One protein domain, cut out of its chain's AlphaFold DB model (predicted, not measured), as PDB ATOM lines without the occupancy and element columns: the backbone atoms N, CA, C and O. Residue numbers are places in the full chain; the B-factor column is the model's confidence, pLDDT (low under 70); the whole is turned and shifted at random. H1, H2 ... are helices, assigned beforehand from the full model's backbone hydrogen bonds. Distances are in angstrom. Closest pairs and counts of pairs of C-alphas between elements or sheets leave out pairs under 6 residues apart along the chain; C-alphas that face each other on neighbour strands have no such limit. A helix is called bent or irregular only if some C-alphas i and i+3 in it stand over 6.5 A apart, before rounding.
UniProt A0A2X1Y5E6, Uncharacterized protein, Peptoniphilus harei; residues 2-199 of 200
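Overview. This is residues 2 to 199 of the 200 residues of an uncharacterized protein of Peptoniphilus harei (UniProt A0A2X1Y5E6). Six long helices run up and down along one axis as an elongated bundle, with H2 in the middle, H1a, H3, H4 and H5 round it, and H6 packed on H4 and H5. H1 bends, and residues 24 to 29, of which 24 to 27 belong to H1, stick out. The printed part has 198 residues, with H1 to H6 in order and no named strand: all helix. It is compact, with a radius of gyration of the C-alphas of 17.9 A and spans of 59 by 33 by 28 A.

Along the chain. H1, residues 2 to 27, begins at C-alpha 2 (-47.529, -24.387, -33.294). Assigned as one helix by its hydrogen bonds, it is bent: C-alphas 15 and 18 are 7.0 A apart, between arms H1a, 2 to 15, and H1b, 18 to 27. H2 spans residues 34 to 56, 33.5 A; H3, 60 to 86, 38.1 A, only just irregular with C-alphas 81 and 84 6.6 A apart; H4, 92 to 118, 40.0 A; H5, 128 to 156, 42.2 A. H6, 163 to 188, 37.7 A, ends at C-alpha 188 (-50.365, -39.012, -52.198).

Arrangement. The hub H2 touches H1a, closest C-alphas Ala 15 and Ser 44, 6.4 A; H3, Ser 53 and Leu 61, 6.4 A; H4, Phe 38 and Thr 99, 6.8 A; and, with residues 34 to 44 alone, H5, Tyr 41 and Leu 149, 6.2 A. H4 and H6 touch at Ile 107 and Phe 175, 5.6 A, a shallow tilt of 15 degrees, the same way. H3 and H6 are apart. Every O i to N i+4 pair is within hydrogen-bond range in H1a, H1b, H2, H4, H5 and H6; in H3, 18 of 23.

Size, cuts and confidence. The farthest C-alphas, of Asp 90 and Arg 199, are 58.8 A apart. The printed part has no cut and no long link. Residues 31 to 32, 56 to 91 and 118 to 120 have pLDDT under 70.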
ATOM      1  N   GLY A   2     -48.615 -24.248 -34.283       73.44
ATOM      2  CA  GLY A   2     -47.529 -24.387 -33.294       73.44
ATOM      3  C   GLY A   2     -46.737 -25.698 -33.406       73.44
ATOM      4  O   GLY A   2     -45.510 -25.662 -33.423       73.44
ATOM      5  N   ASN A   3     -47.424 -26.831 -33.588       78.56
ATOM      6  CA  ASN A   3     -46.781 -28.146 -33.698       78.56
ATOM      7  C   ASN A   3     -45.943 -28.293 -34.978       78.56
ATOM      8  O   ASN A   3     -44.835 -28.823 -34.927       78.56
ATOM      9  N   LEU A   4     -46.421 -27.761 -36.110       81.69
ATOM     10  CA  LEU A   4     -45.655 -27.716 -37.358       81.69
ATOM     11  C   LEU A   4     -44.369 -26.894 -37.216       81.69
ATOM     12  O   LEU A   4     -43.298 -27.349 -37.608       81.69
ATOM     13  N   ILE A   5     -44.479 -25.684 -36.659       83.12
ATOM     14  CA  ILE A   5     -43.334 -24.782 -36.480       83.12
ATOM     15  C   ILE A   5     -42.298 -25.432 -35.565       83.12
ATOM     16  O   ILE A   5     -41.116 -25.448 -35.898       83.12
ATOM     17  N   PHE A   6     -42.741 -26.023 -34.453       85.50
ATOM     18  CA  PHE A   6     -41.867 -26.778 -33.564       85.50
ATOM     19  C   PHE A   6     -41.143 -27.907 -34.305       85.50
ATOM     20  O   PHE A   6     -39.931 -28.045 -34.172       85.50
ATOM     21  N   ASN A   7     -41.859 -28.664 -35.137       84.00
ATOM     22  CA  ASN A   7     -41.283 -29.770 -35.891       84.00
ATOM     23  C   ASN A   7     -40.207 -29.314 -36.893       84.00
ATOM     24  O   ASN A   7     -39.101 -29.864 -36.933       84.00
ATOM     25  N   ILE A   8     -40.496 -28.255 -37.652       87.00
ATOM     26  CA  ILE A   8     -39.549 -27.653 -38.596       87.00
ATOM     27  C   ILE A   8     -38.310 -27.145 -37.853       87.00
ATOM     28  O   ILE A   8     -37.186 -27.445 -38.253       87.00
ATOM     29  N   ILE A   9     -38.489 -26.410 -36.754       86.69
ATOM     30  CA  ILE A   9     -37.373 -25.875 -35.965       86.69
ATOM     31  C   ILE A   9     -36.520 -27.015 -35.403       86.69
ATOM     32  O   ILE A   9     -35.301 -26.999 -35.566       86.69
ATOM     33  N   ALA A  10     -37.145 -28.019 -34.788       85.50
ATOM     34  CA  ALA A  10     -36.440 -29.141 -34.188       85.50
ATOM     35  C   ALA A  10     -35.632 -29.926 -35.228       85.50
ATOM     36  O   ALA A  10     -34.430 -30.106 -35.045       85.50
ATOM     37  N   THR A  11     -36.232 -30.310 -36.360       84.69
ATOM     38  CA  THR A  11     -35.493 -30.995 -37.439       84.69
ATOM     39  C   THR A  11     -34.343 -30.169 -37.988       84.69
ATOM     40  O   THR A  11     -33.262 -30.709 -38.224       84.69
ATOM     41  N   THR A  12     -34.546 -28.863 -38.156       86.12
ATOM     42  CA  THR A  12     -33.500 -27.953 -38.632       86.12
ATOM     43  C   THR A  12     -32.335 -27.904 -37.653       86.12
ATOM     44  O   THR A  12     -31.184 -28.049 -38.057       86.12
ATOM     45  N   ILE A  13     -32.618 -27.739 -36.359       87.06
ATOM     46  CA  ILE A  13     -31.591 -27.718 -35.316       87.06
ATOM     47  C   ILE A  13     -30.828 -29.042 -35.317       87.06
ATOM     48  O   ILE A  13     -29.604 -29.028 -35.415       87.06
ATOM     49  N   LEU A  14     -31.531 -30.178 -35.281       84.94
ATOM     50  CA  LEU A  14     -30.908 -31.503 -35.260       84.94
ATOM     51  C   LEU A  14     -29.998 -31.734 -36.475       84.94
ATOM     52  O   LEU A  14     -28.882 -32.226 -36.313       84.94
ATOM     53  N   ALA A  15     -30.424 -31.306 -37.666       84.88
ATOM     54  CA  ALA A  15     -29.612 -31.392 -38.877       84.88
ATOM     55  C   ALA A  15     -28.379 -30.471 -38.846       84.88
ATOM     56  O   ALA A  15     -27.338 -30.814 -39.405       84.88
ATOM     57  N   LEU A  16     -28.471 -29.308 -38.196       86.12
ATOM     58  CA  LEU A  16     -27.406 -28.303 -38.164       86.12
ATOM     59  C   LEU A  16     -26.386 -28.491 -37.032       86.12
ATOM     60  O   LEU A  16     -25.272 -27.981 -37.164       86.12
ATOM     61  N   ILE A  17     -26.713 -29.219 -35.955       85.75
ATOM     62  CA  ILE A  17     -25.827 -29.394 -34.783       85.75
ATOM     63  C   ILE A  17     -24.419 -29.837 -35.198       85.75
ATOM     64  O   ILE A  17     -23.433 -29.215 -34.796       85.75
ATOM     65  N   ARG A  18     -24.305 -30.889 -36.017       84.06
ATOM     66  CA  ARG A  18     -23.000 -31.427 -36.436       84.06
ATOM     67  C   ARG A  18     -22.268 -30.517 -37.424       84.06
ATOM     68  O   ARG A  18     -21.134 -30.153 -37.125       84.06
ATOM     69  N   PRO A  19     -22.895 -30.045 -38.515       83.31
ATOM     70  CA  PRO A  19     -22.272 -29.088 -39.429       83.31
ATOM     71  C   PRO A  19     -21.742 -27.816 -38.751       83.31
ATOM     72  O   PRO A  19     -20.682 -27.309 -39.120       83.31
ATOM     73  N   ILE A  20     -22.465 -27.289 -37.756       84.62
ATOM     74  CA  ILE A  20     -22.019 -26.130 -36.974       84.62
ATOM     75  C   ILE A  20     -20.863 -26.520 -36.048       84.62
ATOM     76  O   ILE A  20     -19.851 -25.819 -36.025       84.62
ATOM     77  N   GLY A  21     -20.985 -27.632 -35.317       84.12
ATOM     78  CA  GLY A  21     -19.936 -28.125 -34.423       84.12
ATOM     79  C   GLY A  21     -18.609 -28.373 -35.143       84.12
ATOM     80  O   GLY A  21     -17.555 -27.960 -34.659       84.12
ATOM     81  N   ASP A  22     -18.666 -28.959 -36.337       79.75
ATOM     82  CA  ASP A  22     -17.499 -29.197 -37.182       79.75
ATOM     83  C   ASP A  22     -16.834 -27.879 -37.602       79.75
ATOM     84  O   ASP A  22     -15.633 -27.705 -37.411       79.75
ATOM     85  N   LYS A  23     -17.611 -26.898 -38.088       82.31
ATOM     86  CA  LYS A  23     -17.079 -25.572 -38.456       82.31
ATOM     87  C   LYS A  23     -16.449 -24.833 -37.276       82.31
ATOM     88  O   LYS A  23     -15.469 -24.112 -37.457       82.31
ATOM     89  N   LEU A  24     -17.026 -24.951 -36.079       84.56
ATOM     90  CA  LEU A  24     -16.476 -24.328 -34.873       84.56
ATOM     91  C   LEU A  24     -15.137 -24.964 -34.480       84.56
ATOM     92  O   LEU A  24     -14.209 -24.240 -34.130       84.56
ATOM     93  N   ARG A  25     -15.011 -26.291 -34.600       80.88
ATOM     94  CA  ARG A  25     -13.748 -27.008 -34.375       80.88
ATOM     95  C   ARG A  25     -12.672 -26.638 -35.391       80.88
ATOM     96  O   ARG A  25     -11.550 -26.360 -34.979       80.88
ATOM     97  N   GLU A  26     -13.021 -26.557 -36.677       81.06
ATOM     98  CA  GLU A  26     -12.091 -26.119 -37.733       81.06
ATOM     99  C   GLU A  26     -11.545 -24.715 -37.440       81.06
ATOM    100  O   GLU A  26     -10.342 -24.482 -37.531       81.06
ATOM    101  N   LYS A  27     -12.406 -23.782 -37.006       82.88
ATOM    102  CA  LYS A  27     -11.988 -22.422 -36.619       82.88
ATOM    103  C   LYS A  27     -11.111 -22.377 -35.371       82.88
ATOM    104  O   LYS A  27     -10.282 -21.481 -35.255       82.88
ATOM    105  N   ALA A  28     -11.306 -23.307 -34.442       83.81
ATOM    106  CA  ALA A  28     -10.500 -23.417 -33.231       83.81
ATOM    107  C   ALA A  28      -9.131 -24.084 -33.476       83.81
ATOM    108  O   ALA A  28      -8.368 -24.249 -32.528       83.81
ATOM    109  N   GLY A  29      -8.818 -24.479 -34.718       77.19
ATOM    110  CA  GLY A  29      -7.580 -25.183 -35.057       77.19
ATOM    111  C   GLY A  29      -7.554 -26.643 -34.597       77.19
ATOM    112  O   GLY A  29      -6.482 -27.235 -34.529       77.19
ATOM    113  N   GLY A  30      -8.709 -27.224 -34.255       70.56
ATOM    114  CA  GLY A  30      -8.796 -28.638 -33.902       70.56
ATOM    115  C   GLY A  30      -8.664 -29.525 -35.140       70.56
ATOM    116  O   GLY A  30      -9.321 -29.273 -36.151       70.56
ATOM    117  N   GLU A  31      -7.858 -30.583 -35.055       63.59
ATOM    118  CA  GLU A  31      -7.807 -31.604 -36.101       63.59
ATOM    119  C   GLU A  31      -9.149 -32.339 -36.180       63.59
ATOM    120  O   GLU A  31      -9.651 -32.882 -35.191       63.59
ATOM    121  N   ILE A  32      -9.747 -32.346 -37.373       64.62
ATOM    122  CA  ILE A  32     -10.879 -33.217 -37.670       64.62
ATOM    123  C   ILE A  32     -10.340 -34.454 -38.371       64.62
ATOM    124  O   ILE A  32     -10.075 -34.433 -39.571       64.62
ATOM    125  N   ASP A  33     -10.181 -35.517 -37.592       72.94
ATOM    126  CA  ASP A  33      -9.789 -36.833 -38.076       72.94
ATOM    127  C   ASP A  33     -10.991 -37.615 -38.659       72.94
ATOM    128  O   ASP A  33     -12.158 -37.309 -38.390       72.94
ATOM    129  N   LYS A  34     -10.706 -38.654 -39.452       75.56
ATOM    130  CA  LYS A  34     -11.664 -39.551 -40.124       75.56
ATOM    131  C   LYS A  34     -12.679 -40.153 -39.151       75.56
ATOM    132  O   LYS A  34     -13.847 -40.323 -39.503       75.56
ATOM    133  N   SER A  35     -12.250 -40.416 -37.916       73.56
ATOM    134  CA  SER A  35     -13.110 -40.853 -36.813       73.56
ATOM    135  C   SER A  35     -14.257 -39.878 -36.535       73.56
ATOM    136  O   SER A  35     -15.406 -40.302 -36.410       73.56
ATOM    137  N   ILE A  36     -13.982 -38.574 -36.509       77.69
ATOM    138  CA  ILE A  36     -14.983 -37.542 -36.226       77.69
ATOM    139  C   ILE A  36     -15.984 -37.435 -37.377       77.69
ATOM    140  O   ILE A  36     -17.183 -37.349 -37.121       77.69
ATOM    141  N   ASP A  37     -15.536 -37.486 -38.633       79.94
ATOM    142  CA  ASP A  37     -16.455 -37.420 -39.778       79.94
ATOM    143  C   ASP A  37     -17.365 -38.658 -39.853       79.94
ATOM    144  O   ASP A  37     -18.569 -38.527 -40.096       79.94
ATOM    145  N   PHE A  38     -16.833 -39.850 -39.558       79.31
ATOM    146  CA  PHE A  38     -17.628 -41.077 -39.435       79.31
ATOM    147  C   PHE A  38     -18.661 -40.989 -38.296       79.31
ATOM    148  O   PHE A  38     -19.831 -41.329 -38.479       79.31
ATOM    149  N   GLN A  39     -18.267 -40.473 -37.130       77.19
ATOM    150  CA  GLN A  39     -19.179 -40.279 -35.998       77.19
ATOM    151  C   GLN A  39     -20.266 -39.242 -36.301       77.19
ATOM    152  O   GLN A  39     -21.439 -39.470 -35.998       77.19
ATOM    153  N   SER A  40     -19.900 -38.116 -36.918       81.56
ATOM    154  CA  SER A  40     -20.846 -37.083 -37.350       81.56
ATOM    155  C   SER A  40     -21.854 -37.639 -38.354       81.56
ATOM    156  O   SER A  40     -23.033 -37.280 -38.281       81.56
ATOM    157  N   TYR A  41     -21.425 -38.553 -39.231       83.25
ATOM    158  CA  TYR A  41     -22.305 -39.268 -40.151       83.25
ATOM    159  C   TYR A  41     -23.365 -40.096 -39.422       83.25
ATOM    160  O   TYR A  41     -24.560 -39.819 -39.554       83.25
ATOM    161  N   ILE A  42     -22.925 -41.064 -38.608       80.38
ATOM    162  CA  ILE A  42     -23.817 -41.960 -37.858       80.38
ATOM    163  C   ILE A  42     -24.781 -41.150 -37.001       80.38
ATOM    164  O   ILE A  42     -25.991 -41.377 -37.040       80.38
ATOM    165  N   PHE A  43     -24.248 -40.194 -36.239       80.44
ATOM    166  CA  PHE A  43     -25.035 -39.407 -35.304       80.44
ATOM    167  C   PHE A  43     -26.133 -38.621 -36.019       80.44
ATOM    168  O   PHE A  43     -27.280 -38.645 -35.578       80.44
ATOM    169  N   SER A  44     -25.805 -37.931 -37.114       84.19
ATOM    170  CA  SER A  44     -26.769 -37.060 -37.795       84.19
ATOM    171  C   SER A  44     -27.918 -37.859 -38.405       84.19
ATOM    172  O   SER A  44     -29.076 -37.512 -38.184       84.19
ATOM    173  N   PHE A  45     -27.621 -38.954 -39.110       81.81
ATOM    174  CA  PHE A  45     -28.666 -39.785 -39.710       81.81
ATOM    175  C   PHE A  45     -29.505 -40.510 -38.655       81.81
ATOM    176  O   PHE A  45     -30.727 -40.429 -38.708       81.81
ATOM    177  N   THR A  46     -28.872 -41.082 -37.626       77.19
ATOM    178  CA  THR A  46     -29.583 -41.718 -36.501       77.19
ATOM    179  C   THR A  46     -30.522 -40.740 -35.794       77.19
ATOM    180  O   THR A  46     -31.653 -41.081 -35.462       77.19
ATOM    181  N   THR A  47     -30.072 -39.501 -35.578       79.50
ATOM    182  CA  THR A  47     -30.861 -38.475 -34.883       79.50
ATOM    183  C   THR A  47     -32.050 -38.006 -35.716       79.50
ATOM    184  O   THR A  47     -33.133 -37.789 -35.174       79.50
ATOM    185  N   ILE A  48     -31.881 -37.856 -37.033       81.31
ATOM    186  CA  ILE A  48     -33.001 -37.485 -37.902       81.31
ATOM    187  C   ILE A  48     -33.998 -38.635 -38.012       81.31
ATOM    188  O   ILE A  48     -35.196 -38.405 -37.873       81.31
ATOM    189  N   GLU A  49     -33.535 -39.868 -38.194       76.38
ATOM    190  CA  GLU A  49     -34.414 -41.039 -38.236       76.38
ATOM    191  C   GLU A  49     -35.177 -41.232 -36.923       76.38
ATOM    192  O   GLU A  49     -36.369 -41.554 -36.952       76.38
ATOM    193  N   LEU A  50     -34.543 -40.946 -35.780       73.56
ATOM    194  CA  LEU A  50     -35.203 -40.896 -34.477       73.56
ATOM    195  C   LEU A  50     -36.328 -39.870 -34.456       73.56
ATOM    196  O   LEU A  50     -37.448 -40.173 -34.049       73.56
ATOM    197  N   TRP A  51     -36.019 -38.645 -34.873       77.56
ATOM    198  CA  TRP A  51     -36.987 -37.564 -34.856       77.56
ATOM    199  C   TRP A  51     -38.196 -37.894 -35.725       77.56
ATOM    200  O   TRP A  51     -39.331 -37.767 -35.271       77.56
ATOM    201  N   LEU A  52     -37.957 -38.384 -36.946       76.44
ATOM    202  CA  LEU A  52     -39.017 -38.849 -37.834       76.44
ATOM    203  C   LEU A  52     -39.847 -39.918 -37.118       76.44
ATOM    204  O   LEU A  52     -41.053 -39.754 -36.957       76.44
ATOM    205  N   SER A  53     -39.201 -40.950 -36.583       71.94
ATOM    206  CA  SER A  53     -39.869 -42.046 -35.877       71.94
ATOM    207  C   SER A  53     -40.816 -41.561 -34.771       71.94
ATOM    208  O   SER A  53     -41.978 -41.973 -34.735       71.94
ATOM    209  N   MET A  54     -40.365 -40.619 -33.933       70.81
ATOM    210  CA  MET A  54     -41.187 -40.026 -32.870       70.81
ATOM    211  C   MET A  54     -42.398 -39.247 -33.398       70.81
ATOM    212  O   MET A  54     -43.436 -39.227 -32.739       70.81
ATOM    213  N   VAL A  55     -42.268 -38.590 -34.552       71.12
ATOM    214  CA  VAL A  55     -43.349 -37.798 -35.155       71.12
ATOM    215  C   VAL A  55     -44.433 -38.693 -35.758       71.12
ATOM    216  O   VAL A  55     -45.607 -38.329 -35.705       71.12
ATOM    217  N   PHE A  56     -44.059 -39.841 -36.335       68.12
ATOM    218  CA  PHE A  56     -44.987 -40.664 -37.113       68.12
ATOM    219  C   PHE A  56     -45.672 -41.804 -36.329       68.12
ATOM    220  O   PHE A  56     -46.772 -42.177 -36.730       68.12
ATOM    221  N   CYS A  57     -45.089 -42.381 -35.259       60.31
ATOM    222  CA  CYS A  57     -45.777 -43.390 -34.422       60.31
ATOM    223  C   CYS A  57     -45.036 -43.729 -33.105       60.31
ATOM    224  O   CYS A  57     -43.832 -43.974 -33.104       60.31
ATOM    225  N   ARG A  58     -45.759 -43.859 -31.977       60.28
ATOM    226  CA  ARG A  58     -45.172 -44.045 -30.628       60.28
ATOM    227  C   ARG A  58     -44.923 -45.485 -30.147       60.28
ATOM    228  O   ARG A  58     -44.181 -45.637 -29.185       60.28
ATOM    229  N   SER A  59     -45.531 -46.540 -30.696       59.28
ATOM    230  CA  SER A  59     -45.443 -47.879 -30.057       59.28
ATOM    231  C   SER A  59     -44.640 -48.909 -30.856       59.28
ATOM    232  O   SER A  59     -43.573 -49.320 -30.409       59.28
ATOM    233  N   LYS A  60     -45.097 -49.308 -32.051       59.34
ATOM    234  CA  LYS A  60     -44.408 -50.325 -32.877       59.34
ATOM    235  C   LYS A  60     -43.076 -49.825 -33.437       59.34
ATOM    236  O   LYS A  60     -42.106 -50.569 -33.529       59.34
ATOM    237  N   LEU A  61     -43.028 -48.546 -33.780       60.53
ATOM    238  CA  LEU A  61     -41.903 -47.933 -34.470       60.53
ATOM    239  C   LEU A  61     -40.766 -47.567 -33.494       60.53
ATOM    240  O   LEU A  61     -39.597 -47.734 -33.822       60.53
ATOM    241  N   ASN A  62     -41.108 -47.249 -32.239       60.00
ATOM    242  CA  ASN A  62     -40.146 -47.113 -31.141       60.00
ATOM    243  C   ASN A  62     -39.388 -48.418 -30.831       60.00
ATOM    244  O   ASN A  62     -38.235 -48.357 -30.416       60.00
ATOM    245  N   PHE A  63     -39.991 -49.594 -31.060       61.22
ATOM    246  CA  PHE A  63     -39.305 -50.882 -30.897       61.22
ATOM    247  C   PHE A  63     -38.279 -51.133 -32.011       61.22
ATOM    248  O   PHE A  63     -37.121 -51.426 -31.719       61.22
ATOM    249  N   TYR A  64     -38.665 -50.944 -33.279       62.81
ATOM    250  CA  TYR A  64     -37.719 -51.015 -34.402       62.81
ATOM    251  C   TYR A  64     -36.584 -50.004 -34.245       62.81
ATOM    252  O   TYR A  64     -35.424 -50.313 -34.513       62.81
ATOM    253  N   PHE A  65     -36.914 -48.822 -33.736       63.31
ATOM    254  CA  PHE A  65     -35.950 -47.785 -33.435       63.31
ATOM    255  C   PHE A  65     -35.026 -48.144 -32.254       63.31
ATOM    256  O   PHE A  65     -33.829 -47.888 -32.325       63.31
ATOM    257  N   PHE A  66     -35.521 -48.792 -31.193       65.56
ATOM    258  CA  PHE A  66     -34.676 -49.314 -30.110       65.56
ATOM    259  C   PHE A  66     -33.668 -50.345 -30.632       65.56
ATOM    260  O   PHE A  66     -32.483 -50.274 -30.308       65.56
ATOM    261  N   CYS A  67     -34.108 -51.256 -31.505       64.31
ATOM    262  CA  CYS A  67     -33.212 -52.190 -32.181       64.31
ATOM    263  C   CYS A  67     -32.179 -51.461 -33.053       64.31
ATOM    264  O   CYS A  67     -31.001 -51.810 -33.021       64.31
ATOM    265  N   PHE A  68     -32.591 -50.421 -33.781       68.31
ATOM    266  CA  PHE A  68     -31.678 -49.594 -34.568       68.31
ATOM    267  C   PHE A  68     -30.653 -48.860 -33.696       68.31
ATOM    268  O   PHE A  68     -29.470 -48.894 -34.011       68.31
ATOM    269  N   LEU A  69     -31.063 -48.272 -32.569       67.56
ATOM    270  CA  LEU A  69     -30.163 -47.639 -31.601       67.56
ATOM    271  C   LEU A  69     -29.148 -48.626 -31.028       67.56
ATOM    272  O   LEU A  69     -27.978 -48.280 -30.894       67.56
ATOM    273  N   LEU A  70     -29.574 -49.850 -30.706       68.00
ATOM    274  CA  LEU A  70     -28.669 -50.900 -30.237       68.00
ATOM    275  C   LEU A  70     -27.643 -51.269 -31.307       68.00
ATOM    276  O   LEU A  70     -26.460 -51.388 -30.998       68.00
ATOM    277  N   ILE A  71     -28.073 -51.396 -32.565       68.62
ATOM    278  CA  ILE A  71     -27.176 -51.660 -33.692       68.62
ATOM    279  C   ILE A  71     -26.231 -50.468 -33.887       68.62
ATOM    280  O   ILE A  71     -25.022 -50.646 -33.859       68.62
ATOM    281  N   ALA A  72     -26.736 -49.242 -33.996       66.69
ATOM    282  CA  ALA A  72     -25.923 -48.043 -34.172       66.69
ATOM    283  C   ALA A  72     -24.927 -47.838 -33.019       66.69
ATOM    284  O   ALA A  72     -23.773 -47.508 -33.274       66.69
ATOM    285  N   SER A  73     -25.331 -48.088 -31.768       67.50
ATOM    286  CA  SER A  73     -24.455 -48.015 -30.592       67.50
ATOM    287  C   SER A  73     -23.422 -49.138 -30.574       67.50
ATOM    288  O   SER A  73     -22.278 -48.897 -30.197       67.50
ATOM    289  N   PHE A  74     -23.794 -50.350 -30.996       68.88
ATOM    290  CA  PHE A  74     -22.852 -51.450 -31.162       68.88
ATOM    291  C   PHE A  74     -21.822 -51.113 -32.238       68.88
ATOM    292  O   PHE A  74     -20.635 -51.232 -31.981       68.88
ATOM    293  N   PHE A  75     -22.244 -50.622 -33.407       67.31
ATOM    294  CA  PHE A  75     -21.332 -50.178 -34.460       67.31
ATOM    295  C   PHE A  75     -20.467 -49.002 -33.983       67.31
ATOM    296  O   PHE A  75     -19.262 -48.993 -34.207       67.31
ATOM    297  N   TYR A  76     -21.038 -48.036 -33.268       65.75
ATOM    298  CA  TYR A  76     -20.276 -46.933 -32.694       65.75
ATOM    299  C   TYR A  76     -19.178 -47.445 -31.748       65.75
ATOM    300  O   TYR A  76     -18.010 -47.157 -31.992       65.75
ATOM    301  N   ASN A  77     -19.510 -48.258 -30.741       66.50
ATOM    302  CA  ASN A  77     -18.536 -48.763 -29.762       66.50
ATOM    303  C   ASN A  77     -17.543 -49.749 -30.388       66.50
ATOM    304  O   ASN A  77     -16.332 -49.595 -30.232       66.50
ATOM    305  N   ALA A  78     -18.049 -50.721 -31.151       63.81
ATOM    306  CA  ALA A  78     -17.230 -51.738 -31.794       63.81
ATOM    307  C   ALA A  78     -16.206 -51.087 -32.713       63.81
ATOM    308  O   ALA A  78     -15.027 -51.405 -32.616       63.81
ATOM    309  N   PHE A  79     -16.620 -50.137 -33.558       60.00
ATOM    310  CA  PHE A  79     -15.687 -49.513 -34.481       60.00
ATOM    311  C   PHE A  79     -14.834 -48.441 -33.797       60.00
ATOM    312  O   PHE A  79     -13.632 -48.481 -33.999       60.00
ATOM    313  N   THR A  80     -15.359 -47.544 -32.956       60.25
ATOM    314  CA  THR A  80     -14.574 -46.386 -32.461       60.25
ATOM    315  C   THR A  80     -13.756 -46.613 -31.187       60.25
ATOM    316  O   THR A  80     -12.704 -45.984 -31.055       60.25
ATOM    317  N   GLU A  81     -14.170 -47.495 -30.272       59.69
ATOM    318  CA  GLU A  81     -13.452 -47.718 -29.004       59.69
ATOM    319  C   GLU A  81     -12.578 -48.977 -29.033       59.69
ATOM    320  O   GLU A  81     -11.413 -48.903 -28.644       59.69
ATOM    321  N   ASP A  82     -13.089 -50.093 -29.564       53.78
ATOM    322  CA  ASP A  82     -12.400 -51.388 -29.476       53.78
ATOM    323  C   ASP A  82     -11.593 -51.770 -30.730       53.78
ATOM    324  O   ASP A  82     -10.440 -52.189 -30.606       53.78
ATOM    325  N   PHE A  83     -12.143 -51.629 -31.947       54.38
ATOM    326  CA  PHE A  83     -11.456 -52.083 -33.172       54.38
ATOM    327  C   PHE A  83     -10.532 -51.032 -33.802       54.38
ATOM    328  O   PHE A  83      -9.374 -51.344 -34.101       54.38
ATOM    329  N   LEU A  84     -11.013 -49.797 -34.025       56.16
ATOM    330  CA  LEU A  84     -10.218 -48.756 -34.696       56.16
ATOM    331  C   LEU A  84      -9.097 -48.237 -33.799       56.16
ATOM    332  O   LEU A  84      -8.001 -47.998 -34.285       56.16
ATOM    333  N   LYS A  85      -9.337 -48.093 -32.492       55.62
ATOM    334  CA  LYS A  85      -8.379 -47.452 -31.582       55.62
ATOM    335  C   LYS A  85      -7.191 -48.342 -31.199       55.62
ATOM    336  O   LYS A  85      -6.106 -47.823 -30.970       55.62
ATOM    337  N   ASN A  86      -7.383 -49.665 -31.151       58.84
ATOM    338  CA  ASN A  86      -6.412 -50.585 -30.539       58.84
ATOM    339  C   ASN A  86      -5.664 -51.507 -31.517       58.84
ATOM    340  O   ASN A  86      -4.616 -52.030 -31.141       58.84
ATOM    341  N   LYS A  87      -6.165 -51.756 -32.741       50.16
ATOM    342  CA  LYS A  87      -5.564 -52.777 -33.634       50.16
ATOM    343  C   LYS A  87      -5.325 -52.347 -35.085       50.16
ATOM    344  O   LYS A  87      -4.433 -52.901 -35.718       50.16
ATOM    345  N   TYR A  88      -6.082 -51.375 -35.604       52.47
ATOM    346  CA  TYR A  88      -6.035 -50.970 -37.020       52.47
ATOM    347  C   TYR A  88      -6.223 -49.457 -37.231       52.47
ATOM    348  O   TYR A  88      -6.778 -49.053 -38.250       52.47
ATOM    349  N   ALA A  89      -5.773 -48.624 -36.284       56.28
ATOM    350  CA  ALA A  89      -5.896 -47.159 -36.356       56.28
ATOM    351  C   ALA A  89      -5.384 -46.579 -37.688       56.28
ATOM    352  O   ALA A  89      -5.944 -45.611 -38.197       56.28
ATOM    353  N   ASP A  90      -4.393 -47.249 -38.282       60.09
ATOM    354  CA  ASP A  90      -3.729 -46.834 -39.511       60.09
ATOM    355  C   ASP A  90      -4.300 -47.461 -40.800       60.09
ATOM    356  O   ASP A  90      -3.807 -47.128 -41.873       60.09
ATOM    357  N   ASP A  91      -5.307 -48.357 -40.755       69.69
ATOM    358  CA  ASP A  91      -5.886 -48.959 -41.976       69.69
ATOM    359  C   ASP A  91      -7.071 -48.129 -42.520       69.69
ATOM    360  O   ASP A  91      -8.192 -48.204 -41.994       69.69
ATOM    361  N   PRO A  92      -6.901 -47.387 -43.636       71.62
ATOM    362  CA  PRO A  92      -7.954 -46.543 -44.197       71.62
ATOM    363  C   PRO A  92      -9.148 -47.346 -44.728       71.62
ATOM    364  O   PRO A  92     -10.235 -46.796 -44.917       71.62
ATOM    365  N   ARG A  93      -8.972 -48.647 -45.006       80.88
ATOM    366  CA  ARG A  93     -10.035 -49.510 -45.543       80.88
ATOM    367  C   ARG A  93     -11.118 -49.781 -44.513       80.88
ATOM    368  O   ARG A  93     -12.276 -49.932 -44.896       80.88
ATOM    369  N   LEU A  94     -10.764 -49.809 -43.230       78.69
ATOM    370  CA  LEU A  94     -11.718 -50.099 -42.168       78.69
ATOM    371  C   LEU A  94     -12.785 -49.003 -42.091       78.69
ATOM    372  O   LEU A  94     -13.970 -49.311 -42.166       78.69
ATOM    373  N   TYR A  95     -12.386 -47.726 -42.108       78.81
ATOM    374  CA  TYR A  95     -13.327 -46.601 -42.178       78.81
ATOM    375  C   TYR A  95     -14.236 -46.657 -43.413       78.81
ATOM    376  O   TYR A  95     -15.438 -46.400 -43.308       78.81
ATOM    377  N   LYS A  96     -13.691 -47.035 -44.579       87.50
ATOM    378  CA  LYS A  96     -14.467 -47.202 -45.820       87.50
ATOM    379  C   LYS A  96     -15.537 -48.294 -45.661       87.50
ATOM    380  O   LYS A  96     -16.709 -48.050 -45.948       87.50
ATOM    381  N   ILE A  97     -15.155 -49.474 -45.164       85.62
ATOM    382  CA  ILE A  97     -16.058 -50.620 -44.961       85.62
ATOM    383  C   ILE A  97     -17.114 -50.315 -43.893       85.62
ATOM    384  O   ILE A  97     -18.296 -50.584 -44.113       85.62
ATOM    385  N   SER A  98     -16.723 -49.722 -42.764       81.88
ATOM    386  CA  SER A  98     -17.649 -49.355 -41.688       81.88
ATOM    387  C   SER A  98     -18.679 -48.335 -42.164       81.88
ATOM    388  O   SER A  98     -19.869 -48.507 -41.911       81.88
ATOM    389  N   THR A  99     -18.256 -47.320 -42.923       85.81
ATOM    390  CA  THR A  99     -19.171 -46.312 -43.485       85.81
ATOM    391  C   THR A  99     -20.164 -46.931 -44.468       85.81
ATOM    392  O   THR A  99     -21.360 -46.661 -44.384       85.81
ATOM    393  N   ILE A 100     -19.704 -47.819 -45.356       90.25
ATOM    394  CA  ILE A 100     -20.578 -48.568 -46.275       90.25
ATOM    395  C   ILE A 100     -21.575 -49.445 -45.505       90.25
ATOM    396  O   ILE A 100     -22.752 -49.493 -45.858       90.25
ATOM    397  N   SER A 101     -21.121 -50.112 -44.443       84.31
ATOM    398  CA  SER A 101     -21.959 -50.998 -43.628       84.31
ATOM    399  C   SER A 101     -23.066 -50.220 -42.919       84.31
ATOM    400  O   SER A 101     -24.232 -50.598 -43.000       84.31
ATOM    401  N   VAL A 102     -22.722 -49.091 -42.293       84.12
ATOM    402  CA  VAL A 102     -23.700 -48.178 -41.684       84.12
ATOM    403  C   VAL A 102     -24.695 -47.683 -42.727       84.12
ATOM    404  O   VAL A 102     -25.893 -47.679 -42.467       84.12
ATOM    405  N   GLN A 103     -24.227 -47.321 -43.924       89.31
ATOM    406  CA  GLN A 103     -25.121 -46.858 -44.979       89.31
ATOM    407  C   GLN A 103     -26.119 -47.933 -45.420       89.31
ATOM    408  O   GLN A 103     -27.294 -47.638 -45.630       89.31
ATOM    409  N   ALA A 104     -25.680 -49.186 -45.530       89.25
ATOM    410  CA  ALA A 104     -26.581 -50.296 -45.814       89.25
ATOM    411  C   ALA A 104     -27.623 -50.489 -44.696       89.25
ATOM    412  O   ALA A 104     -28.796 -50.716 -44.987       89.25
ATOM    413  N   ILE A 105     -27.219 -50.347 -43.430       84.62
ATOM    414  CA  ILE A 105     -28.125 -50.445 -42.274       84.62
ATOM    415  C   ILE A 105     -29.171 -49.324 -42.293       84.62
ATOM    416  O   ILE A 105     -30.345 -49.610 -42.080       84.62
ATOM    417  N   LEU A 106     -28.774 -48.083 -42.597       85.38
ATOM    418  CA  LEU A 106     -29.698 -46.950 -42.737       85.38
ATOM    419  C   LEU A 106     -30.755 -47.220 -43.815       85.38
ATOM    420  O   LEU A 106     -31.944 -47.045 -43.576       85.38
ATOM    421  N   ILE A 107     -30.346 -47.742 -44.976       90.06
ATOM    422  CA  ILE A 107     -31.284 -48.123 -46.046       90.06
ATOM    423  C   ILE A 107     -32.270 -49.197 -45.565       90.06
ATOM    424  O   ILE A 107     -33.469 -49.095 -45.818       90.06
ATOM    425  N   ILE A 108     -31.790 -50.229 -44.865       86.00
ATOM    426  CA  ILE A 108     -32.655 -51.289 -44.327       86.00
ATOM    427  C   ILE A 108     -33.647 -50.710 -43.317       86.00
ATOM    428  O   ILE A 108     -34.839 -51.009 -43.391       86.00
ATOM    429  N   TYR A 109     -33.178 -49.866 -42.397       79.88
ATOM    430  CA  TYR A 109     -34.031 -49.227 -41.401       79.88
ATOM    431  C   TYR A 109     -35.112 -48.374 -42.059       79.88
ATOM    432  O   TYR A 109     -36.292 -48.503 -41.744       79.88
ATOM    433  N   GLN A 110     -34.721 -47.563 -43.032       84.56
ATOM    434  CA  GLN A 110     -35.619 -46.739 -43.817       84.56
ATOM    435  C   GLN A 110     -36.702 -47.569 -44.528       84.56
ATOM    436  O   GLN A 110     -37.871 -47.185 -44.528       84.56
ATOM    437  N   LEU A 111     -36.351 -48.727 -45.097       86.94
ATOM    438  CA  LEU A 111     -37.328 -49.642 -45.696       86.94
ATOM    439  C   LEU A 111     -38.305 -50.195 -44.650       86.94
ATOM    440  O   LEU A 111     -39.514 -50.141 -44.865       86.94
ATOM    441  N   ILE A 112     -37.804 -50.670 -43.506       81.44
ATOM    442  CA  ILE A 112     -38.641 -51.172 -42.401       81.44
ATOM    443  C   ILE A 112     -39.586 -50.075 -41.904       81.44
ATOM    444  O   ILE A 112     -40.774 -50.325 -41.697       81.44
ATOM    445  N   PHE A 113     -39.070 -48.859 -41.742       78.19
ATOM    446  CA  PHE A 113     -39.829 -47.687 -41.339       78.19
ATOM    447  C   PHE A 113     -41.005 -47.436 -42.285       78.19
ATOM    448  O   PHE A 113     -42.149 -47.330 -41.840       78.19
ATOM    449  N   PHE A 114     -40.753 -47.408 -43.593       78.56
ATOM    450  CA  PHE A 114     -41.798 -47.129 -44.570       78.56
ATOM    451  C   PHE A 114     -42.807 -48.260 -44.749       78.56
ATOM    452  O   PHE A 114     -43.995 -47.966 -44.881       78.56
ATOM    453  N   VAL A 115     -42.366 -49.520 -44.707       79.00
ATOM    454  CA  VAL A 115     -43.273 -50.681 -44.689       79.00
ATOM    455  C   VAL A 115     -44.156 -50.626 -43.451       79.00
ATOM    456  O   VAL A 115     -45.363 -50.805 -43.539       79.00
ATOM    457  N   THR A 116     -43.584 -50.280 -42.295       75.06
ATOM    458  CA  THR A 116     -44.372 -50.110 -41.072       75.06
ATOM    459  C   THR A 116     -45.410 -49.010 -41.259       75.06
ATOM    460  O   THR A 116     -46.553 -49.207 -40.872       75.06
ATOM    461  N   LEU A 117     -45.059 -47.881 -41.889       72.94
ATOM    462  CA  LEU A 117     -45.999 -46.791 -42.170       72.94
ATOM    463  C   LEU A 117     -47.101 -47.133 -43.183       72.94
ATOM    464  O   LEU A 117     -48.067 -46.372 -43.294       72.94
ATOM    465  N   GLU A 118     -46.970 -48.230 -43.931       68.69
ATOM    466  CA  GLU A 118     -47.913 -48.596 -44.983       68.69
ATOM    467  C   GLU A 118     -49.330 -48.843 -44.461       68.69
ATOM    468  O   GLU A 118     -50.290 -48.391 -45.088       68.69
ATOM    469  N   ASP A 119     -49.439 -49.440 -43.272       64.94
ATOM    470  CA  ASP A 119     -50.700 -49.830 -42.630       64.94
ATOM    471  C   ASP A 119     -51.581 -48.649 -42.175       64.94
ATOM    472  O   ASP A 119     -52.680 -48.868 -41.671       64.94
ATOM    473  N   GLY A 120     -51.126 -47.401 -42.352       64.19
ATOM    474  CA  GLY A 120     -51.838 -46.207 -41.897       64.19
ATOM    475  C   GLY A 120     -51.769 -46.066 -40.377       64.19
ATOM    476  O   GLY A 120     -52.467 -46.739 -39.624       64.19
ATOM    477  N   HIS A 121     -50.896 -45.174 -39.904       73.88
ATOM    478  CA  HIS A 121     -50.737 -44.928 -38.467       73.88
ATOM    479  C   HIS A 121     -51.584 -43.762 -37.982       73.88
ATOM    480  O   HIS A 121     -51.957 -42.861 -38.735       73.88
ATOM    481  N   PHE A 122     -51.850 -43.798 -36.684       74.00
ATOM    482  CA  PHE A 122     -52.450 -42.698 -35.957       74.00
ATOM    483  C   PHE A 122     -51.422 -41.582 -35.747       74.00
ATOM    484  O   PHE A 122     -50.343 -41.824 -35.201       74.00
ATOM    485  N   ILE A 123     -51.769 -40.368 -36.169       79.56
ATOM    486  CA  ILE A 123     -50.954 -39.161 -36.035       79.56
ATOM    487  C   ILE A 123     -51.661 -38.225 -35.058       79.56
ATOM    488  O   ILE A 123     -52.708 -37.650 -35.362       79.56
ATOM    489  N   ASP A 124     -51.074 -38.066 -33.874       76.56
ATOM    490  CA  ASP A 124     -51.613 -37.238 -32.790       76.56
ATOM    491  C   ASP A 124     -51.051 -35.811 -32.764       76.56
ATOM    492  O   ASP A 124     -51.637 -34.915 -32.159       76.56
ATOM    493  N   SER A 125     -49.918 -35.593 -33.429       76.81
ATOM    494  CA  SER A 125     -49.109 -34.387 -33.267       76.81
ATOM    495  C   SER A 125     -49.354 -33.306 -34.322       76.81
ATOM    496  O   SER A 125     -49.033 -32.141 -34.075       76.81
ATOM    497  N   LEU A 126     -49.925 -33.644 -35.482       83.75
ATOM    498  CA  LEU A 126     -50.069 -32.733 -36.624       83.75
ATOM    499  C   LEU A 126     -51.456 -32.843 -37.264       83.75
ATOM    500  O   LEU A 126     -52.002 -33.936 -37.377       83.75
ATOM    501  N   TYR A 127     -51.986 -31.712 -37.738       88.00
ATOM    502  CA  TYR A 127     -53.115 -31.713 -38.674       88.00
ATOM    503  C   TYR A 127     -52.661 -32.271 -40.025       88.00
ATOM    504  O   TYR A 127     -51.497 -32.115 -40.409       88.00
ATOM    505  N   LYS A 128     -53.577 -32.822 -40.821       89.62
ATOM    506  CA  LYS A 128     -53.242 -33.413 -42.131       89.62
ATOM    507  C   LYS A 128     -52.469 -32.474 -43.057       89.62
ATOM    508  O   LYS A 128     -51.493 -32.871 -43.693       89.62
ATOM    509  N   ARG A 129     -52.867 -31.201 -43.131       89.00
ATOM    510  CA  ARG A 129     -52.168 -30.203 -43.960       89.00
ATOM    511  C   ARG A 129     -50.771 -29.885 -43.425       89.00
ATOM    512  O   ARG A 129     -49.844 -29.676 -44.201       89.00
ATOM    513  N   GLU A 130     -50.612 -29.845 -42.107       89.25
ATOM    514  CA  GLU A 130     -49.314 -29.608 -41.470       89.25
ATOM    515  C   GLU A 130     -48.361 -30.777 -41.716       89.25
ATOM    516  O   GLU A 130     -47.193 -30.575 -42.038       89.25
ATOM    517  N   PHE A 131     -48.885 -31.996 -41.663       87.56
ATOM    518  CA  PHE A 131     -48.157 -33.210 -41.989       87.56
ATOM    519  C   PHE A 131     -47.594 -33.209 -43.418       87.56
ATOM    520  O   PHE A 131     -46.428 -33.542 -43.625       87.56
ATOM    521  N   GLN A 132     -48.380 -32.765 -44.404       88.88
ATOM    522  CA  GLN A 132     -47.912 -32.602 -45.789       88.88
ATOM    523  C   GLN A 132     -46.726 -31.644 -45.894       88.88
ATOM    524  O   GLN A 132     -45.746 -31.941 -46.578       88.88
ATOM    525  N   ILE A 133     -46.802 -30.509 -45.195       90.00
ATOM    526  CA  ILE A 133     -45.725 -29.514 -45.175       90.00
ATOM    527  C   ILE A 133     -44.475 -30.098 -44.505       90.00
ATOM    528  O   ILE A 133     -43.375 -29.951 -45.038       90.00
ATOM    529  N   ALA A 134     -44.635 -30.804 -43.381       88.50
ATOM    530  CA  ALA A 134     -43.531 -31.449 -42.673       88.50
ATOM    531  C   ALA A 134     -42.819 -32.496 -43.547       88.50
ATOM    532  O   ALA A 134     -41.593 -32.508 -43.604       88.50
ATOM    533  N   MET A 135     -43.561 -33.315 -44.299       88.25
ATOM    534  CA  MET A 135     -42.972 -34.292 -45.222       88.25
ATOM    535  C   MET A 135     -42.104 -33.641 -46.306       88.25
ATOM    536  O   MET A 135     -40.991 -34.100 -46.558       88.25
ATOM    537  N   ILE A 136     -42.576 -32.547 -46.913       90.50
ATOM    538  CA  ILE A 136     -41.783 -31.783 -47.889       90.50
ATOM    539  C   ILE A 136     -40.518 -31.227 -47.222       90.50
ATOM    540  O   ILE A 136     -39.426 -31.312 -47.787       90.50
ATOM    541  N   TRP A 137     -40.650 -30.699 -46.004       91.31
ATOM    542  CA  TRP A 137     -39.518 -30.184 -45.242       91.31
ATOM    543  C   TRP A 137     -38.462 -31.261 -44.960       91.31
ATOM    544  O   TRP A 137     -37.270 -31.021 -45.149       91.31
ATOM    545  N   TYR A 138     -38.877 -32.474 -44.595       89.19
ATOM    546  CA  TYR A 138     -37.952 -33.581 -44.353       89.19
ATOM    547  C   TYR A 138     -37.138 -33.960 -45.591       89.19
ATOM    548  O   TYR A 138     -35.955 -34.264 -45.457       89.19
ATOM    549  N   VAL A 139     -37.718 -33.883 -46.794       91.81
ATOM    550  CA  VAL A 139     -36.970 -34.098 -48.047       91.81
ATOM    551  C   VAL A 139     -35.854 -33.069 -48.191       91.81
ATOM    552  O   VAL A 139     -34.719 -33.441 -48.485       91.81
ATOM    553  N   VAL A 140     -36.147 -31.792 -47.939       92.00
ATOM    554  CA  VAL A 140     -35.146 -30.716 -48.003       92.00
ATOM    555  C   VAL A 140     -34.009 -30.977 -47.015       92.00
ATOM    556  O   VAL A 140     -32.837 -30.931 -47.394       92.00
ATOM    557  N   VAL A 141     -34.348 -31.300 -45.765       90.31
ATOM    558  CA  VAL A 141     -33.368 -31.565 -44.705       90.31
ATOM    559  C   VAL A 141     -32.496 -32.779 -45.038       90.31
ATOM    560  O   VAL A 141     -31.271 -32.686 -44.958       90.31
ATOM    561  N   ILE A 142     -33.094 -33.903 -45.448       90.06
ATOM    562  CA  ILE A 142     -32.359 -35.133 -45.773       90.06
ATOM    563  C   ILE A 142     -31.445 -34.941 -46.980       90.06
ATOM    564  O   ILE A 142     -30.302 -35.400 -46.948       90.06
ATOM    565  N   LEU A 143     -31.899 -34.243 -48.023       92.50
ATOM    566  CA  LEU A 143     -31.066 -33.938 -49.187       92.50
ATOM    567  C   LEU A 143     -29.864 -33.077 -48.806       92.50
ATOM    568  O   LEU A 143     -28.733 -33.385 -49.190       92.50
ATOM    569  N   TRP A 144     -30.094 -32.024 -48.021       93.00
ATOM    570  CA  TRP A 144     -29.029 -31.140 -47.569       93.00
ATOM    571  C   TRP A 144     -28.012 -31.870 -46.686       93.00
ATOM    572  O   TRP A 144     -26.805 -31.770 -46.925       93.00
ATOM    573  N   LEU A 145     -28.487 -32.647 -45.707       90.06
ATOM    574  CA  LEU A 145     -27.627 -33.406 -44.801       90.06
ATOM    575  C   LEU A 145     -26.814 -34.458 -45.569       90.06
ATOM    576  O   LEU A 145     -25.598 -34.557 -45.388       90.06
ATOM    577  N   SER A 146     -27.473 -35.185 -46.477       91.12
ATOM    578  CA  SER A 146     -26.836 -36.154 -47.372       91.12
ATOM    579  C   SER A 146     -25.723 -35.515 -48.181       91.12
ATOM    580  O   SER A 146     -24.623 -36.057 -48.231       91.12
ATOM    581  N   TYR A 147     -25.976 -34.351 -48.778       91.19
ATOM    582  CA  TYR A 147     -24.973 -33.629 -49.549       91.19
ATOM    583  C   TYR A 147     -23.780 -33.200 -48.684       91.19
ATOM    584  O   TYR A 147     -22.631 -33.479 -49.034       91.19
ATOM    585  N   TYR A 148     -24.040 -32.552 -47.545       90.25
ATOM    586  CA  TYR A 148     -22.991 -32.028 -46.671       90.25
ATOM    587  C   TYR A 148     -22.079 -33.140 -46.137       90.25
ATOM    588  O   TYR A 148     -20.857 -33.068 -46.286       90.25
ATOM    589  N   LEU A 149     -22.666 -34.186 -45.548       88.25
ATOM    590  CA  LEU A 149     -21.901 -35.253 -44.908       88.25
ATOM    591  C   LEU A 149     -21.235 -36.181 -45.931       88.25
ATOM    592  O   LEU A 149     -20.079 -36.553 -45.741       88.25
ATOM    593  N   SER A 150     -21.907 -36.498 -47.044       89.19
ATOM    594  CA  SER A 150     -21.292 -37.321 -48.097       89.19
ATOM    595  C   SER A 150     -20.082 -36.624 -48.703       89.19
ATOM    596  O   SER A 150     -19.064 -37.274 -48.916       89.19
ATOM    597  N   ASN A 151     -20.136 -35.306 -48.928       90.06
ATOM    598  CA  ASN A 151     -18.972 -34.569 -49.420       90.06
ATOM    599  C   ASN A 151     -17.782 -34.662 -48.462       90.06
ATOM    600  O   ASN A 151     -16.666 -34.908 -48.912       90.06
ATOM    601  N   LYS A 152     -18.003 -34.530 -47.149       88.62
ATOM    602  CA  LYS A 152     -16.933 -34.714 -46.158       88.62
ATOM    603  C   LYS A 152     -16.329 -36.117 -46.214       88.62
ATOM    604  O   LYS A 152     -15.109 -36.252 -46.312       88.62
ATOM    605  N   LEU A 153     -17.170 -37.150 -46.227       88.38
ATOM    606  CA  LEU A 153     -16.717 -38.540 -46.318       88.38
ATOM    607  C   LEU A 153     -15.955 -38.810 -47.621       88.38
ATOM    608  O   LEU A 153     -14.937 -39.496 -47.604       88.38
ATOM    609  N   LEU A 154     -16.397 -38.246 -48.747       90.81
ATOM    610  CA  LEU A 154     -15.722 -38.378 -50.040       90.81
ATOM    611  C   LEU A 154     -14.353 -37.693 -50.080       90.81
ATOM    612  O   LEU A 154     -13.481 -38.143 -50.818       90.81
ATOM    613  N   ILE A 155     -14.165 -36.613 -49.322       87.94
ATOM    614  CA  ILE A 155     -12.896 -35.876 -49.277       87.94
ATOM    615  C   ILE A 155     -11.907 -36.513 -48.297       87.94
ATOM    616  O   ILE A 155     -10.714 -36.397 -48.531       87.94
ATOM    617  N   ARG A 156     -12.365 -37.157 -47.213       85.25
ATOM    618  CA  ARG A 156     -11.483 -37.605 -46.112       85.25
ATOM    619  C   ARG A 156     -11.447 -39.115 -45.867       85.25
ATOM    620  O   ARG A 156     -10.472 -39.629 -45.334       85.25
ATOM    621  N   ILE A 157     -12.493 -39.860 -46.223       84.81
ATOM    622  CA  ILE A 157     -12.544 -41.325 -46.039       84.81
ATOM    623  C   ILE A 157     -12.413 -42.041 -47.384       84.81
ATOM    624  O   ILE A 157     -11.632 -42.982 -47.517       84.81
ATOM    625  N   PHE A 158     -13.125 -41.566 -48.404       88.19
ATOM    626  CA  PHE A 158     -13.113 -42.110 -49.765       88.19
ATOM    627  C   PHE A 158     -12.317 -41.222 -50.733       88.19
ATOM    628  O   PHE A 158     -12.774 -40.925 -51.840       88.19
ATOM    629  N   GLU A 159     -11.130 -40.797 -50.296       86.50
ATOM    630  CA  GLU A 159     -10.197 -39.963 -51.068       86.50
ATOM    631  C   GLU A 159      -9.914 -40.577 -52.451       86.50
ATOM    632  O   GLU A 159     -10.126 -39.944 -53.494       86.50
ATOM    633  N   ASP A 160      -9.533 -41.857 -52.460       87.25
ATOM    634  CA  ASP A 160      -9.233 -42.611 -53.673       87.25
ATOM    635  C   ASP A 160     -10.485 -42.850 -54.522       87.25
ATOM    636  O   ASP A 160     -11.564 -43.173 -54.023       87.25
ATOM    637  N   LYS A 161     -10.339 -42.794 -55.849       84.88
ATOM    638  CA  LYS A 161     -11.397 -43.190 -56.802       84.88
ATOM    639  C   LYS A 161     -11.514 -44.716 -56.940       84.88
ATOM    640  O   LYS A 161     -11.618 -45.243 -58.047       84.88
ATOM    641  N   ASP A 162     -11.467 -45.413 -55.813       89.12
ATOM    642  CA  ASP A 162     -11.500 -46.867 -55.721       89.12
ATOM    643  C   ASP A 162     -12.933 -47.435 -55.774       89.12
ATOM    644  O   ASP A 162     -13.926 -46.720 -55.961       89.12
ATOM    645  N   ILE A 163     -13.046 -48.761 -55.658       92.62
ATOM    646  CA  ILE A 163     -14.340 -49.449 -55.688       92.62
ATOM    647  C   ILE A 163     -15.219 -49.095 -54.480       92.62
ATOM    648  O   ILE A 163     -16.433 -48.976 -54.637       92.62
ATOM    649  N   TYR A 164     -14.627 -48.851 -53.308       92.50
ATOM    650  CA  TYR A 164     -15.363 -48.500 -52.094       92.50
ATOM    651  C   TYR A 164     -16.077 -47.159 -52.254       92.50
ATOM    652  O   TYR A 164     -17.257 -47.051 -51.927       92.50
ATOM    653  N   ARG A 165     -15.405 -46.161 -52.844       93.94
ATOM    654  CA  ARG A 165     -16.021 -44.866 -53.159       93.94
ATOM    655  C   ARG A 165     -17.234 -45.016 -54.074       93.94
ATOM    656  O   ARG A 165     -18.262 -44.387 -53.837       93.94
ATOM    657  N   LYS A 166     -17.122 -45.844 -55.119       94.12
ATOM    658  CA  LYS A 166     -18.230 -46.103 -56.053       94.12
ATOM    659  C   LYS A 166     -19.411 -46.749 -55.333       94.12
ATOM    660  O   LYS A 166     -20.526 -46.262 -55.473       94.12
ATOM    661  N   ILE A 167     -19.150 -47.778 -54.520       96.00
ATOM    662  CA  ILE A 167     -20.177 -48.459 -53.718       96.00
ATOM    663  C   ILE A 167     -20.879 -47.469 -52.785       96.00
ATOM    664  O   ILE A 167     -22.106 -47.419 -52.771       96.00
ATOM    665  N   PHE A 168     -20.122 -46.648 -52.050       94.81
ATOM    666  CA  PHE A 168     -20.690 -45.652 -51.140       94.81
ATOM    667  C   PHE A 168     -21.606 -44.659 -51.871       94.81
ATOM    668  O   PHE A 168     -22.745 -44.465 -51.456       94.81
ATOM    669  N   ILE A 169     -21.156 -44.089 -52.996       94.69
ATOM    670  CA  ILE A 169     -21.972 -43.164 -53.802       94.69
ATOM    671  C   ILE A 169     -23.251 -43.850 -54.292       94.69
ATOM    672  O   ILE A 169     -24.331 -43.267 -54.203       94.69
ATOM    673  N   THR A 170     -23.156 -45.088 -54.784       96.25
ATOM    674  CA  THR A 170     -24.326 -45.855 -55.230       96.25
ATOM    675  C   THR A 170     -25.323 -46.061 -54.092       96.25
ATOM    676  O   THR A 170     -26.508 -45.799 -54.279       96.25
ATOM    677  N   LEU A 171     -24.861 -46.462 -52.905       95.56
ATOM    678  CA  LEU A 171     -25.731 -46.626 -51.739       95.56
ATOM    679  C   LEU A 171     -26.360 -45.299 -51.296       95.56
ATOM    680  O   LEU A 171     -27.535 -45.275 -50.935       95.56
ATOM    681  N   GLN A 172     -25.626 -44.186 -51.363       94.62
ATOM    682  CA  GLN A 172     -26.179 -42.871 -51.036       94.62
ATOM    683  C   GLN A 172     -27.297 -42.464 -52.002       94.62
ATOM    684  O   GLN A 172     -28.336 -41.962 -51.576       94.62
ATOM    685  N   ILE A 173     -27.110 -42.707 -53.301       94.50
ATOM    686  CA  ILE A 173     -28.137 -42.445 -54.316       94.50
ATOM    687  C   ILE A 173     -29.374 -43.310 -54.053       94.50
ATOM    688  O   ILE A 173     -30.490 -42.794 -54.066       94.50
ATOM    689  N   VAL A 174     -29.184 -44.602 -53.766       95.75
ATOM    690  CA  VAL A 174     -30.281 -45.526 -53.437       95.75
ATOM    691  C   VAL A 174     -31.060 -45.048 -52.210       95.75
ATOM    692  O   VAL A 174     -32.283 -44.956 -52.276       95.75
ATOM    693  N   PHE A 175     -30.371 -44.668 -51.132       92.88
ATOM    694  CA  PHE A 175     -30.987 -44.119 -49.918       92.88
ATOM    695  C   PHE A 175     -31.869 -42.894 -50.212       92.88
ATOM    696  O   PHE A 175     -33.023 -42.826 -49.781       92.88
ATOM    697  N   ILE A 176     -31.359 -41.945 -51.007       94.19
ATOM    698  CA  ILE A 176     -32.097 -40.732 -51.387       94.19
ATOM    699  C   ILE A 176     -33.325 -41.073 -52.240       94.19
ATOM    700  O   ILE A 176     -34.410 -40.547 -51.986       94.19
ATOM    701  N   ILE A 177     -33.179 -41.956 -53.234       94.69
ATOM    702  CA  ILE A 177     -34.287 -42.364 -54.111       94.69
ATOM    703  C   ILE A 177     -35.399 -43.021 -53.294       94.69
ATOM    704  O   ILE A 177     -36.558 -42.634 -53.434       94.69
ATOM    705  N   ILE A 178     -35.045 -43.965 -52.416       92.31
ATOM    706  CA  ILE A 178     -35.988 -44.621 -51.505       92.31
ATOM    707  C   ILE A 178     -36.702 -43.563 -50.656       92.31
ATOM    708  O   ILE A 178     -37.930 -43.558 -50.590       92.31
ATOM    709  N   PHE A 179     -35.965 -42.606 -50.081       91.19
ATOM    710  CA  PHE A 179     -36.544 -41.575 -49.210       91.19
ATOM    711  C   PHE A 179     -37.598 -40.742 -49.928       91.19
ATOM    712  O   PHE A 179     -38.712 -40.557 -49.430       91.19
ATOM    713  N   ILE A 180     -37.247 -40.246 -51.112       93.31
ATOM    714  CA  ILE A 180     -38.119 -39.390 -51.911       93.31
ATOM    715  C   ILE A 180     -39.336 -40.178 -52.389       93.31
ATOM    716  O   ILE A 180     -40.459 -39.704 -52.222       93.31
ATOM    717  N   ALA A 181     -39.137 -41.381 -52.937       92.06
ATOM    718  CA  ALA A 181     -40.220 -42.208 -53.460       92.06
ATOM    719  C   ALA A 181     -41.265 -42.515 -52.381       92.06
ATOM    720  O   ALA A 181     -42.461 -42.310 -52.592       92.06
ATOM    721  N   PHE A 182     -40.819 -42.922 -51.191       89.00
ATOM    722  CA  PHE A 182     -41.734 -43.191 -50.091       89.00
ATOM    723  C   PHE A 182     -42.369 -41.925 -49.524       89.00
ATOM    724  O   PHE A 182     -43.543 -41.953 -49.157       89.00
ATOM    725  N   THR A 183     -41.655 -40.801 -49.476       89.56
ATOM    726  CA  THR A 183     -42.268 -39.532 -49.058       89.56
ATOM    727  C   THR A 183     -43.391 -39.128 -50.014       89.56
ATOM    728  O   THR A 183     -44.480 -38.777 -49.564       89.56
ATOM    729  N   ILE A 184     -43.176 -39.256 -51.327       91.31
ATOM    730  CA  ILE A 184     -44.208 -39.012 -52.346       91.31
ATOM    731  C   ILE A 184     -45.387 -39.973 -52.160       91.31
ATOM    732  O   ILE A 184     -46.537 -39.535 -52.161       91.31
ATOM    733  N   TYR A 185     -45.122 -41.263 -51.945       90.38
ATOM    734  CA  TYR A 185     -46.169 -42.259 -51.713       90.38
ATOM    735  C   TYR A 185     -47.033 -41.921 -50.489       90.38
ATOM    736  O   TYR A 185     -48.262 -41.947 -50.579       90.38
ATOM    737  N   ASN A 186     -46.406 -41.542 -49.373       87.81
ATOM    738  CA  ASN A 186     -47.093 -41.097 -48.158       87.81
ATOM    739  C   ASN A 186     -47.886 -39.800 -48.375       87.81
ATOM    740  O   ASN A 186     -48.986 -39.653 -47.847       87.81
ATOM    741  N   TYR A 187     -47.347 -38.871 -49.167       89.19
ATOM    742  CA  TYR A 187     -48.002 -37.610 -49.495       89.19
ATOM    743  C   TYR A 187     -49.275 -37.818 -50.322       89.19
ATOM    744  O   TYR A 187     -50.302 -37.204 -50.032       89.19
ATOM    745  N   ILE A 188     -49.220 -38.688 -51.335       91.12
ATOM    746  CA  ILE A 188     -50.365 -39.012 -52.198       91.12
ATOM    747  C   ILE A 188     -51.423 -39.792 -51.413       91.12
ATOM    748  O   ILE A 188     -52.602 -39.449 -51.447       91.12
ATOM    749  N   ASN A 189     -51.003 -40.808 -50.656       89.44
ATOM    750  CA  ASN A 189     -51.905 -41.682 -49.905       89.44
ATOM    751  C   ASN A 189     -52.207 -41.162 -48.500       89.44
ATOM    752  O   ASN A 189     -52.516 -41.939 -47.602       89.44
ATOM    753  N   ILE A 190     -52.152 -39.846 -48.294       88.31
ATOM    754  CA  ILE A 190     -52.283 -39.244 -46.967       88.31
ATOM    755  C   ILE A 190     -53.595 -39.603 -46.249       88.31
ATOM    756  O   ILE A 190     -53.637 -39.652 -45.026       88.31
ATOM    757  N   ASN A 191     -54.662 -39.894 -46.998       88.06
ATOM    758  CA  ASN A 191     -55.969 -40.266 -46.446       88.06
ATOM    759  C   ASN A 191     -55.955 -41.583 -45.655       88.06
ATOM    760  O   ASN A 191     -56.915 -41.852 -44.942       88.06
ATOM    761  N   ARG A 192     -54.904 -42.403 -45.788       87.06
ATOM    762  CA  ARG A 192     -54.741 -43.638 -45.008       87.06
ATOM    763  C   ARG A 192     -54.375 -43.385 -43.549       87.06
ATOM    764  O   ARG A 192     -54.527 -44.275 -42.723       87.06
ATOM    765  N   PHE A 193     -53.815 -42.213 -43.259       86.31
ATOM    766  CA  PHE A 193     -53.428 -41.846 -41.910       86.31
ATOM    767  C   PHE A 193     -54.628 -41.308 -41.152       86.31
ATOM    768  O   PHE A 193     -55.458 -40.578 -41.699       86.31
ATOM    769  N   ASP A 194     -54.674 -41.646 -39.872       85.81
ATOM    770  CA  ASP A 194     -55.707 -41.169 -38.976       85.81
ATOM    771  C   ASP A 194     -55.190 -39.976 -38.165       85.81
ATOM    772  O   ASP A 194     -54.342 -40.141 -37.288       85.81
ATOM    773  N   PHE A 195     -55.675 -38.771 -38.471       87.19
ATOM    774  CA  PHE A 195     -55.228 -37.531 -37.835       87.19
ATOM    775  C   PHE A 195     -56.130 -37.172 -36.655       87.19
ATOM    776  O   PHE A 195     -57.266 -36.735 -36.837       87.19
ATOM    777  N   TYR A 196     -55.607 -37.305 -35.436       82.31
ATOM    778  CA  TYR A 196     -56.347 -36.992 -34.211       82.31
ATOM    779  C   TYR A 196     -56.835 -35.544 -34.168       82.31
ATOM    780  O   TYR A 196     -57.990 -35.289 -33.841       82.31
ATOM    781  N   LEU A 197     -55.955 -34.602 -34.519       82.44
ATOM    782  CA  LEU A 197     -56.246 -33.172 -34.452       82.44
ATOM    783  C   LEU A 197     -57.296 -32.736 -35.478       82.44
ATOM    784  O   LEU A 197     -58.006 -31.775 -35.226       82.44
ATOM    785  N   ASP A 198     -57.437 -33.454 -36.595       82.56
ATOM    786  CA  ASP A 198     -58.485 -33.184 -37.588       82.56
ATOM    787  C   ASP A 198     -59.877 -33.657 -37.112       82.56
ATOM    788  O   ASP A 198     -60.887 -33.278 -37.704       82.56
ATOM    789  N   ARG A 199     -59.946 -34.514 -36.077       79.19
ATOM    790  CA  ARG A 199     -61.202 -35.001 -35.475       79.19
ATOM    791  C   ARG A 199     -61.714 -34.125 -34.326       79.19
ATOM    792  O   ARG A 199     -62.838 -34.351 -33.880       79.19
TER     793      ARG A 199